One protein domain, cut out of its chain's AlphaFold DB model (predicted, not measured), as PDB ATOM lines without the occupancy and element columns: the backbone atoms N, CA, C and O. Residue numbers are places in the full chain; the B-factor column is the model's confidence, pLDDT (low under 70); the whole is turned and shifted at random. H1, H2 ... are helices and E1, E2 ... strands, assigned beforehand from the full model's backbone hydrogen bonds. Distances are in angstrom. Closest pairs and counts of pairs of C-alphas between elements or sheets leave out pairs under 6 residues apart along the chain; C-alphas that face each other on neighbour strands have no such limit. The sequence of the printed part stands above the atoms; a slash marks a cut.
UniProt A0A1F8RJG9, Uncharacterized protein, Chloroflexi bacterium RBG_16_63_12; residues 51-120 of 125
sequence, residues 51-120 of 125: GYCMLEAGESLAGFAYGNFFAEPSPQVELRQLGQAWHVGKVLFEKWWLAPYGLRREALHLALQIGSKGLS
ATOM      1  N   GLY A  51     103.141 108.042 105.117       89.62
ATOM      2  CA  GLY A  51     102.289 107.771 106.270       89.62
ATOM      3  C   GLY A  51     101.159 108.783 106.448       89.62
ATOM      4  O   GLY A  51     100.979 109.697 105.638       89.62
ATOM      5  N   TYR A  52     100.420 108.622 107.547       90.81
ATOM      6  CA  TYR A  52      99.328 109.502 107.962       90.81
ATOM      7  C   TYR A  52      99.498 109.906 109.429       90.81
ATOM      8  O   TYR A  52     100.021 109.135 110.231       90.81
ATOM      9  N   CYS A  53      99.026 111.096 109.791       91.31
ATOM     10  CA  CYS A  53      99.053 111.610 111.157       91.31
ATOM     11  C   CYS A  53      97.745 112.343 111.475       91.31
ATOM     12  O   CYS A  53      97.282 113.173 110.696       91.31
ATOM     13  N   MET A  54      97.150 112.042 112.628       92.06
ATOM     14  CA  MET A  54      95.996 112.768 113.163       92.06
ATOM     15  C   MET A  54      96.492 113.786 114.190       92.06
ATOM     16  O   MET A  54      97.158 113.409 115.154       92.06
ATOM     17  N   LEU A  55      96.160 115.062 114.000       93.19
ATOM     18  CA  LEU A  55      96.532 116.147 114.906       93.19
ATOM     19  C   LEU A  55      95.301 116.610 115.682       93.19
ATOM     20  O   LEU A  55      94.401 117.208 115.107       93.19
ATOM     21  N   GLU A  56      95.247 116.333 116.978       93.81
ATOM     22  CA  GLU A  56      94.153 116.801 117.834       93.81
ATOM     23  C   GLU A  56      94.389 118.234 118.297       93.81
ATOM     24  O   GLU A  56      95.458 118.550 118.818       93.81
ATOM     25  N   ALA A  57      93.375 119.082 118.139       92.12
ATOM     26  CA  ALA A  57      93.411 120.478 118.570       92.12
ATOM     27  C   ALA A  57      92.517 120.753 119.795       92.12
ATOM     28  O   ALA A  57      92.557 121.853 120.338       92.12
ATOM     29  N   GLY A  58      91.738 119.762 120.254       90.19
ATOM     30  CA  GLY A  58      90.733 119.940 121.307       90.19
ATOM     31  C   GLY A  58      89.377 120.383 120.749       90.19
ATOM     32  O   GLY A  58      89.207 120.495 119.541       90.19
ATOM     33  N   GLU A  59      88.377 120.567 121.618       92.06
ATOM     34  CA  GLU A  59      87.019 121.023 121.242       92.06
ATOM     35  C   GLU A  59      86.356 120.231 120.091       92.06
ATOM     36  O   GLU A  59      85.552 120.753 119.323       92.06
ATOM     37  N   SER A  60      86.656 118.933 119.983       93.62
ATOM     38  CA  SER A  60      86.202 118.061 118.882       93.62
ATOM     39  C   SER A  60      86.726 118.465 117.495       93.62
ATOM     40  O   SER A  60      86.108 118.149 116.477       93.62
ATOM     41  N   LEU A  61      87.862 119.160 117.437       95.44
ATOM     42  CA  LEU A  61      88.565 119.521 116.214       95.44
ATOM     43  C   LEU A  61      89.853 118.715 116.091       95.44
ATOM     44  O   LEU A  61      90.693 118.700 116.991       95.44
ATOM     45  N   ALA A  62      90.037 118.115 114.920       94.88
ATOM     46  CA  ALA A  62      91.289 117.481 114.547       94.88
ATOM     47  C   ALA A  62      91.697 117.897 113.133       94.88
ATOM     48  O   ALA A  62      90.880 118.381 112.348       94.88
ATOM     49  N   GLY A  63      92.969 117.710 112.814       92.44
ATOM     50  CA  GLY A  63      93.534 117.794 111.479       92.44
ATOM     51  C   GLY A  63      94.033 116.431 111.030       92.44
ATOM     52  O   GLY A  63      94.343 115.561 111.844       92.44
ATOM     53  N   PHE A  64      94.134 116.264 109.718       91.88
ATOM     54  CA  PHE A  64      94.661 115.056 109.099       91.88
ATOM     55  C   PHE A  64      95.840 115.417 108.206       91.88
ATOM     56  O   PHE A  64      95.687 116.207 107.276       91.88
ATOM     57  N   ALA A  65      97.006 114.848 108.485       91.81
ATOM     58  CA  ALA A  65      98.207 115.018 107.687       91.81
ATOM     59  C   ALA A  65      98.585 113.726 106.963       91.81
ATOM     60  O   ALA A  65      98.420 112.632 107.503       91.81
ATOM     61  N   TYR A  66      99.121 113.855 105.753       91.38
ATOM     62  CA  TYR A  66      99.599 112.728 104.954       91.38
ATOM     63  C   TYR A  66     100.806 113.128 104.104       91.38
ATOM     64  O   TYR A  66     100.953 114.297 103.750       91.38
ATOM     65  N   GLY A  67     101.673 112.170 103.778       92.31
ATOM     66  CA  GLY A  67     102.832 112.403 102.911       92.31
ATOM     67  C   GLY A  67     104.064 111.603 103.318       92.31
ATOM     68  O   GLY A  67     103.953 110.660 104.100       92.31
ATOM     69  N   ASN A  68     105.231 111.969 102.779       92.81
ATOM     70  CA  ASN A  68     106.506 111.319 103.085       92.81
ATOM     71  C   ASN A  68     107.190 111.994 104.287       92.81
ATOM     72  O   ASN A  68     107.755 113.085 104.178       92.81
ATOM     73  N   PHE A  69     107.171 111.311 105.430       92.00
ATOM     74  CA  PHE A  69     107.743 111.778 106.694       92.00
ATOM     75  C   PHE A  69     109.274 111.694 106.752       92.00
ATOM     76  O   PHE A  69     109.888 112.324 107.613       92.00
ATOM     77  N   PHE A  70     109.879 110.937 105.837       91.12
ATOM     78  CA  PHE A  70     111.320 110.702 105.753       91.12
ATOM     79  C   PHE A  70     111.963 111.387 104.542       91.12
ATOM     80  O   PHE A  70     113.145 111.180 104.282       91.12
ATOM     81  N   ALA A  71     111.214 112.218 103.809       90.44
ATOM     82  CA  ALA A  71     111.777 113.014 102.728       90.44
ATOM     83  C   ALA A  71     112.872 113.964 103.249       90.44
ATOM     84  O   ALA A  71     112.736 114.573 104.315       90.44
ATOM     85  N   GLU A  72     113.939 114.114 102.466       86.69
ATOM     86  CA  GLU A  72     115.013 115.078 102.706       86.69
ATOM     87  C   GLU A  72     114.910 116.257 101.719       86.69
ATOM     88  O   GLU A  72     114.455 116.069 100.586       86.69
ATOM     89  N   PRO A  73     115.306 117.485 102.116       91.06
ATOM     90  CA  PRO A  73     115.885 117.871 103.412       91.06
ATOM     91  C   PRO A  73     114.855 118.037 104.546       91.06
ATOM     92  O   PRO A  73     115.235 118.164 105.709       91.06
ATOM     93  N   SER A  74     113.561 118.041 104.227       92.62
ATOM     94  CA  SER A  74     112.475 118.139 105.202       92.62
ATOM     95  C   SER A  74     111.280 117.272 104.792       92.62
ATOM     96  O   SER A  74     111.081 117.056 103.592       92.62
ATOM     97  N   PRO A  75     110.446 116.831 105.757       93.06
ATOM     98  CA  PRO A  75     109.251 116.043 105.471       93.06
ATOM     99  C   PRO A  75     108.343 116.715 104.435       93.06
ATOM    100  O   PRO A  75     108.067 117.912 104.525       93.06
ATOM    101  N   GLN A  76     107.846 115.931 103.480       94.69
ATOM    102  CA  GLN A  76     106.885 116.373 102.468       94.69
ATOM    103  C   GLN A  76     105.494 115.902 102.888       94.69
ATOM    104  O   GLN A  76     105.021 114.854 102.447       94.69
ATOM    105  N   VAL A  77     104.875 116.652 103.800       93.56
ATOM    106  CA  VAL A  77     103.573 116.330 104.401       93.56
ATOM    107  C   VAL A  77     102.576 117.466 104.187       93.56
ATOM    108  O   VAL A  77     102.908 118.635 104.371       93.56
ATOM    109  N   GLU A  78     101.344 117.128 103.815       91.88
ATOM    110  CA  GLU A  78     100.235 118.074 103.677       91.88
ATOM    111  C   GLU A  78      99.276 117.906 104.857       91.88
ATOM    112  O   GLU A  78      98.765 116.810 105.088       91.88
ATOM    113  N   LEU A  79      99.015 118.991 105.591       90.81
ATOM    114  CA  LEU A  79      98.014 119.036 106.655       90.81
ATOM    115  C   LEU A  79      96.691 119.580 106.104       90.81
ATOM    116  O   LEU A  79      96.615 120.719 105.645       90.81
ATOM    117  N   ARG A  80      95.625 118.787 106.204       88.44
ATOM    118  CA  ARG A  80      94.255 119.242 105.963       88.44
ATOM    119  C   ARG A  80      93.799 120.163 107.094       88.44
ATOM    120  O   ARG A  80      94.155 119.963 108.255       88.44
ATOM    121  N   GLN A  81      92.981 121.154 106.744       87.19
ATOM    122  CA  GLN A  81      92.439 122.126 107.694       87.19
ATOM    123  C   GLN A  81      91.720 121.437 108.859       87.19
ATOM    124  O   GLN A  81      90.999 120.463 108.646       87.19
ATOM    125  N   LEU A  82      91.895 121.975 110.071       92.25
ATOM    126  CA  LEU A  82      91.208 121.495 111.268       92.25
ATOM    127  C   LEU A  82      89.688 121.495 111.069       92.25
ATOM    128  O   LEU A  82      89.121 122.444 110.527       92.25
ATOM    129  N   GLY A  83      89.021 120.449 111.543       93.25
ATOM    130  CA  GLY A  83      87.576 120.331 111.427       93.25
ATOM    131  C   GLY A  83      87.010 119.138 112.183       93.25
ATOM    132  O   GLY A  83      87.705 118.163 112.473       93.25
ATOM    133  N   GLN A  84      85.710 119.202 112.467       93.94
ATOM    134  CA  GLN A  84      85.002 118.131 113.175       93.94
ATOM    135  C   GLN A  84      84.953 116.830 112.366       93.94
ATOM    136  O   GLN A  84      85.006 115.746 112.938       93.94
ATOM    137  N   ALA A  85      84.906 116.921 111.032       92.00
ATOM    138  CA  ALA A  85      84.925 115.747 110.162       92.00
ATOM    139  C   ALA A  85      86.180 114.885 110.385       92.00
ATOM    140  O   ALA A  85      86.078 113.662 110.478       92.00
ATOM    141  N   TRP A  86      87.349 115.512 110.546       92.62
ATOM    142  CA  TRP A  86      88.598 114.804 110.831       92.62
ATOM    143  C   TRP A  86      88.601 114.178 112.220       92.62
ATOM    144  O   TRP A  86      89.067 113.054 112.376       92.62
ATOM    145  N   HIS A  87      88.022 114.862 113.209       94.81
ATOM    146  CA  HIS A  87      87.880 114.313 114.554       94.81
ATOM    147  C   HIS A  87      86.973 113.074 114.555       94.81
ATOM    148  O   HIS A  87      87.345 112.027 115.081       94.81
ATOM    149  N   VAL A  88      85.820 113.140 113.879       93.88
ATOM    150  CA  VAL A  88      84.929 111.982 113.706       93.88
ATOM    151  C   VAL A  88      85.648 110.844 112.980       93.88
ATOM    152  O   VAL A  88      85.570 109.697 113.421       93.88
ATOM    153  N   GLY A  89      86.380 111.150 111.905       92.12
ATOM    154  CA  GLY A  89      87.173 110.171 111.160       92.12
ATOM    155  C   GLY A  89      88.211 109.470 112.037       92.12
ATOM    156  O   GLY A  89      88.277 108.240 112.040       92.12
ATOM    157  N   LYS A  90      88.956 110.227 112.848       93.19
ATOM    158  CA  LYS A  90      89.899 109.686 113.832       93.19
ATOM    159  C   LYS A  90      89.199 108.764 114.833       93.19
ATOM    160  O   LYS A  90      89.637 107.632 115.016       93.19
ATOM    161  N   VAL A  91      88.096 109.204 115.440       95.06
ATOM    162  CA  VAL A  91      87.353 108.396 116.423       95.06
ATOM    163  C   VAL A  91      86.825 107.100 115.795       95.06
ATOM    164  O   VAL A  91      86.852 106.046 116.433       95.06
ATOM    165  N   LEU A  92      86.343 107.142 114.548       94.56
ATOM    166  CA  LEU A  92      85.928 105.941 113.815       94.56
ATOM    167  C   LEU A  92      87.110 105.006 113.545       94.56
ATOM    168  O   LEU A  92      86.975 103.799 113.754       94.56
ATOM    169  N   PHE A  93      88.257 105.553 113.137       93.50
ATOM    170  CA  PHE A  93      89.482 104.791 112.902       93.50
ATOM    171  C   PHE A  93      89.966 104.094 114.175       93.50
ATOM    172  O   PHE A  93      90.210 102.892 114.152       93.50
ATOM    173  N   GLU A  94      90.018 104.797 115.305       94.81
ATOM    174  CA  GLU A  94      90.402 104.217 116.597       94.81
ATOM    175  C   GLU A  94      89.443 103.103 117.029       94.81
ATOM    176  O   GLU A  94      89.873 102.027 117.448       94.81
ATOM    177  N   LYS A  95      88.130 103.327 116.877       97.00
ATOM    178  CA  LYS A  95      87.113 102.312 117.178       97.00
ATOM    179  C   LYS A  95      87.252 101.081 116.292       97.00
ATOM    180  O   LYS A  95      87.031  99.980 116.784       97.00
ATOM    181  N   TRP A  96      87.560 101.255 115.008       96.12
ATOM    182  CA  TRP A  96      87.806 100.150 114.084       96.12
ATOM    183  C   TRP A  96      89.078  99.388 114.455       96.12
ATOM    184  O   TRP A  96      89.041  98.165 114.585       96.12
ATOM    185  N   TRP A  97      90.174 100.115 114.678       94.25
ATOM    186  CA  TRP A  97      91.487  99.566 115.005       94.25
ATOM    187  C   TRP A  97      91.451  98.708 116.273       94.25
ATOM    188  O   TRP A  97      92.012  97.614 116.305       94.25
ATOM    189  N   LEU A  98      90.737  99.179 117.301       96.31
ATOM    190  CA  LEU A  98      90.588  98.493 118.586       96.31
ATOM    191  C   LEU A  98      89.433  97.481 118.617       96.31
ATOM    192  O   LEU A  98      89.259  96.785 119.620       96.31
ATOM    193  N   ALA A  99      88.614  97.387 117.564       95.94
ATOM    194  CA  ALA A  99      87.514  96.432 117.543       95.94
ATOM    195  C   ALA A  99      88.036  94.990 117.376       95.94
ATOM    196  O   ALA A  99      88.883  94.728 116.508       95.94
ATOM    197  N   PRO A 100      87.489  94.024 118.140       95.12
ATOM    198  CA  PRO A 100      87.741  92.615 117.876       95.12
ATOM    199  C   PRO A 100      87.199  92.238 116.493       95.12
ATOM    200  O   PRO A 100      86.279  92.877 115.973       95.12
ATOM    201  N   TYR A 101      87.757  91.184 115.901       94.50
ATOM    202  CA  TYR A 101      87.265  90.656 114.631       94.50
ATOM    203  C   TYR A 101      85.782  90.274 114.736       94.50
ATOM    204  O   TYR A 101      85.358  89.637 115.702       94.50
ATOM    205  N   GLY A 102      84.988  90.693 113.751       94.94
ATOM    206  CA  GLY A 102      83.547  90.462 113.713       94.94
ATOM    207  C   GLY A 102      82.789  91.582 113.003       94.94
ATOM    208  O   GLY A 102      83.374  92.549 112.518       94.94
ATOM    209  N   LEU A 103      81.458  91.476 112.993       95.56
ATOM    210  CA  LEU A 103      80.565  92.347 112.212       95.56
ATOM    211  C   LEU A 103      80.743  93.841 112.503       95.56
ATOM    212  O   LEU A 103      80.659  94.667 111.600       95.56
ATOM    213  N   ARG A 104      81.012  94.204 113.763       95.12
ATOM    214  CA  ARG A 104      81.239  95.601 114.152       95.12
ATOM    215  C   ARG A 104      82.489  96.179 113.488       95.12
ATOM    216  O   ARG A 104      82.459  97.329 113.061       95.12
ATOM    217  N   ARG A 105      83.575  95.403 113.424       96.44
ATOM    218  CA  ARG A 105      84.822  95.833 112.788       96.44
ATOM    219  C   ARG A 105      84.614  96.002 111.287       96.44
ATOM    220  O   ARG A 105      84.974  97.046 110.768       96.44
ATOM    221  N   GLU A 106      83.942  95.058 110.634       96.06
ATOM    222  CA  GLU A 106      83.612  95.157 109.203       96.06
ATOM    223  C   GLU A 106      82.721  96.367 108.890       96.06
ATOM    224  O   GLU A 106      82.984  97.120 107.956       96.06
ATOM    225  N   ALA A 107      81.704  96.631 109.713       96.69
ATOM    226  CA  ALA A 107      80.846  97.802 109.535       96.69
ATOM    227  C   ALA A 107      81.620  99.125 109.692       96.69
ATOM    228  O   ALA A 107      81.420 100.058 108.914       96.69
ATOM    229  N   LEU A 108      82.517  99.212 110.681       96.12
ATOM    230  CA  LEU A 108      83.378 100.383 110.867       96.12
ATOM    231  C   LEU A 108      84.394 100.533 109.727       96.12
ATOM    232  O   LEU A 108      84.644 101.652 109.288       96.12
ATOM    233  N   HIS A 109      84.940  99.422 109.229       94.56
ATOM    234  CA  HIS A 109      85.840  99.399 108.075       94.56
ATOM    235  C   HIS A 109      85.154  99.962 106.834       94.56
ATOM    236  O   HIS A 109      85.663 100.893 106.215       94.56
ATOM    237  N   LEU A 110      83.941  99.486 106.542       94.50
ATOM    238  CA  LEU A 110      83.140  99.975 105.426       94.50
ATOM    239  C   LEU A 110      82.831 101.472 105.561       94.50
ATOM    240  O   LEU A 110      82.955 102.220 104.592       94.50
ATOM    241  N   ALA A 111      82.469 101.929 106.764       93.56
ATOM    242  CA  ALA A 111      82.231 103.347 107.026       93.56
ATOM    243  C   ALA A 111      83.487 104.201 106.765       93.56
ATOM    244  O   ALA A 111      83.388 105.264 106.149       93.56
ATOM    245  N   LEU A 112      84.665 103.719 107.173       92.62
ATOM    246  CA  LEU A 112      85.948 104.377 106.910       92.62
ATOM    247  C   LEU A 112      86.290 104.400 105.418       92.62
ATOM    248  O   LEU A 112      86.719 105.440 104.929       92.62
ATOM    249  N   GLN A 113      86.055 103.311 104.682       91.44
ATOM    250  CA  GLN A 113      86.301 103.247 103.236       91.44
ATOM    251  C   GLN A 113      85.384 104.178 102.434       91.44
ATOM    252  O   GLN A 113      85.815 104.809 101.468       91.44
ATOM    253  N   ILE A 114      84.110 104.275 102.818       92.00
ATOM    254  CA  ILE A 114      83.171 105.210 102.188       92.00
ATOM    255  C   ILE A 114      83.592 106.650 102.504       92.00
ATOM    256  O   ILE A 114      83.657 107.485 101.600       92.00
ATOM    257  N   GLY A 115      83.929 106.930 103.767       89.19
ATOM    258  CA  GLY A 115      84.396 108.245 104.203       89.19
ATOM    259  C   GLY A 115      85.692 108.681 103.515       89.19
ATOM    260  O   GLY A 115      85.783 109.820 103.061       89.19
ATOM    261  N   SER A 116      86.671 107.782 103.374       86.00
ATOM    262  CA  SER A 116      87.957 108.086 102.734       86.00
ATOM    263  C   SER A 116      87.803 108.384 101.246       86.00
ATOM    264  O   SER A 116      88.376 109.362 100.765       86.00
ATOM    265  N   LYS A 117      86.962 107.618 100.535       86.88
ATOM    266  CA  LYS A 117      86.612 107.888  99.133       86.88
ATOM    267  C   LYS A 117      85.878 109.216  98.969       86.88
ATOM    268  O   LYS A 117      86.194 109.965  98.053       86.88
ATOM    269  N   GLY A 118      84.921 109.521  99.849       86.44
ATOM    270  CA  GLY A 118      84.153 110.768  99.792       86.44
ATOM    271  C   GLY A 118      84.991 112.021 100.071       86.44
ATOM    272  O   GLY A 118      84.745 113.068  99.482       86.44
ATOM    273  N   LEU A 119      86.000 111.908 100.938       81.69
ATOM    274  CA  LEU A 119      86.915 112.998 101.297       81.69
ATOM    275  C   LEU A 119      88.208 113.009 100.462       81.69
ATOM    276  O   LEU A 119      89.120 113.780 100.766       81.69
ATOM    277  N   SER A 120      88.303 112.160  99.428       77.88
ATOM    278  CA  SER A 120      89.483 112.006  98.563       77.88
ATOM    279  C   SER A 120      90.788 111.831  99.347       77.88
ATOM    280  O   SER A 120      91.836 112.368  98.985       77.88
TER     281      SER A 120
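What this domain is: This is residues 51 to 120 of the 125 residues of an uncharacterized protein of Chloroflexi bacterium RBG_16_63_12 (UniProt A0A1F8RJG9). The antiparallel sheet E1-E2-E3 and the helical hairpin H1-H2 make a V, with H1 packed on E2. The printed part, 70 residues, is mixed in class and runs E1 E2 E3 H1 H2. It is only just loose, close to compact, with a radius of gyration of the C-alphas of 13.6 A and spans of 44, 27 and 22 A.

Where its parts are: E1 is residues 51 to 58, from C-alpha (102.289, 107.771, 106.270); E2 61 to 68; E3 76 to 79; H1 84 to 97; H2 103 to 118, 22.5 A long, to C-alpha (84.153, 110.768, 99.792).

How they stand to each other: In this meander of antiparallel neighbours, N 53 and O 65, 2.8 A, and N 66 and O 78, 3.0 A, are within hydrogen-bond range, as is every O i to N i+4 pair of both helices. H1 stands up from the sheet over E1 and E2, height 9.7 A. H1 and H2 touch at 35.1 degrees, only just steep; their closest C-alphas, Trp 96 and Arg 105, are 5.4 A apart.

The domain as a whole: The farthest C-alphas, Pro 73 and Leu 103, are 44.5 A apart. The printed part has no cut, no long link and no residue under pLDDT 70.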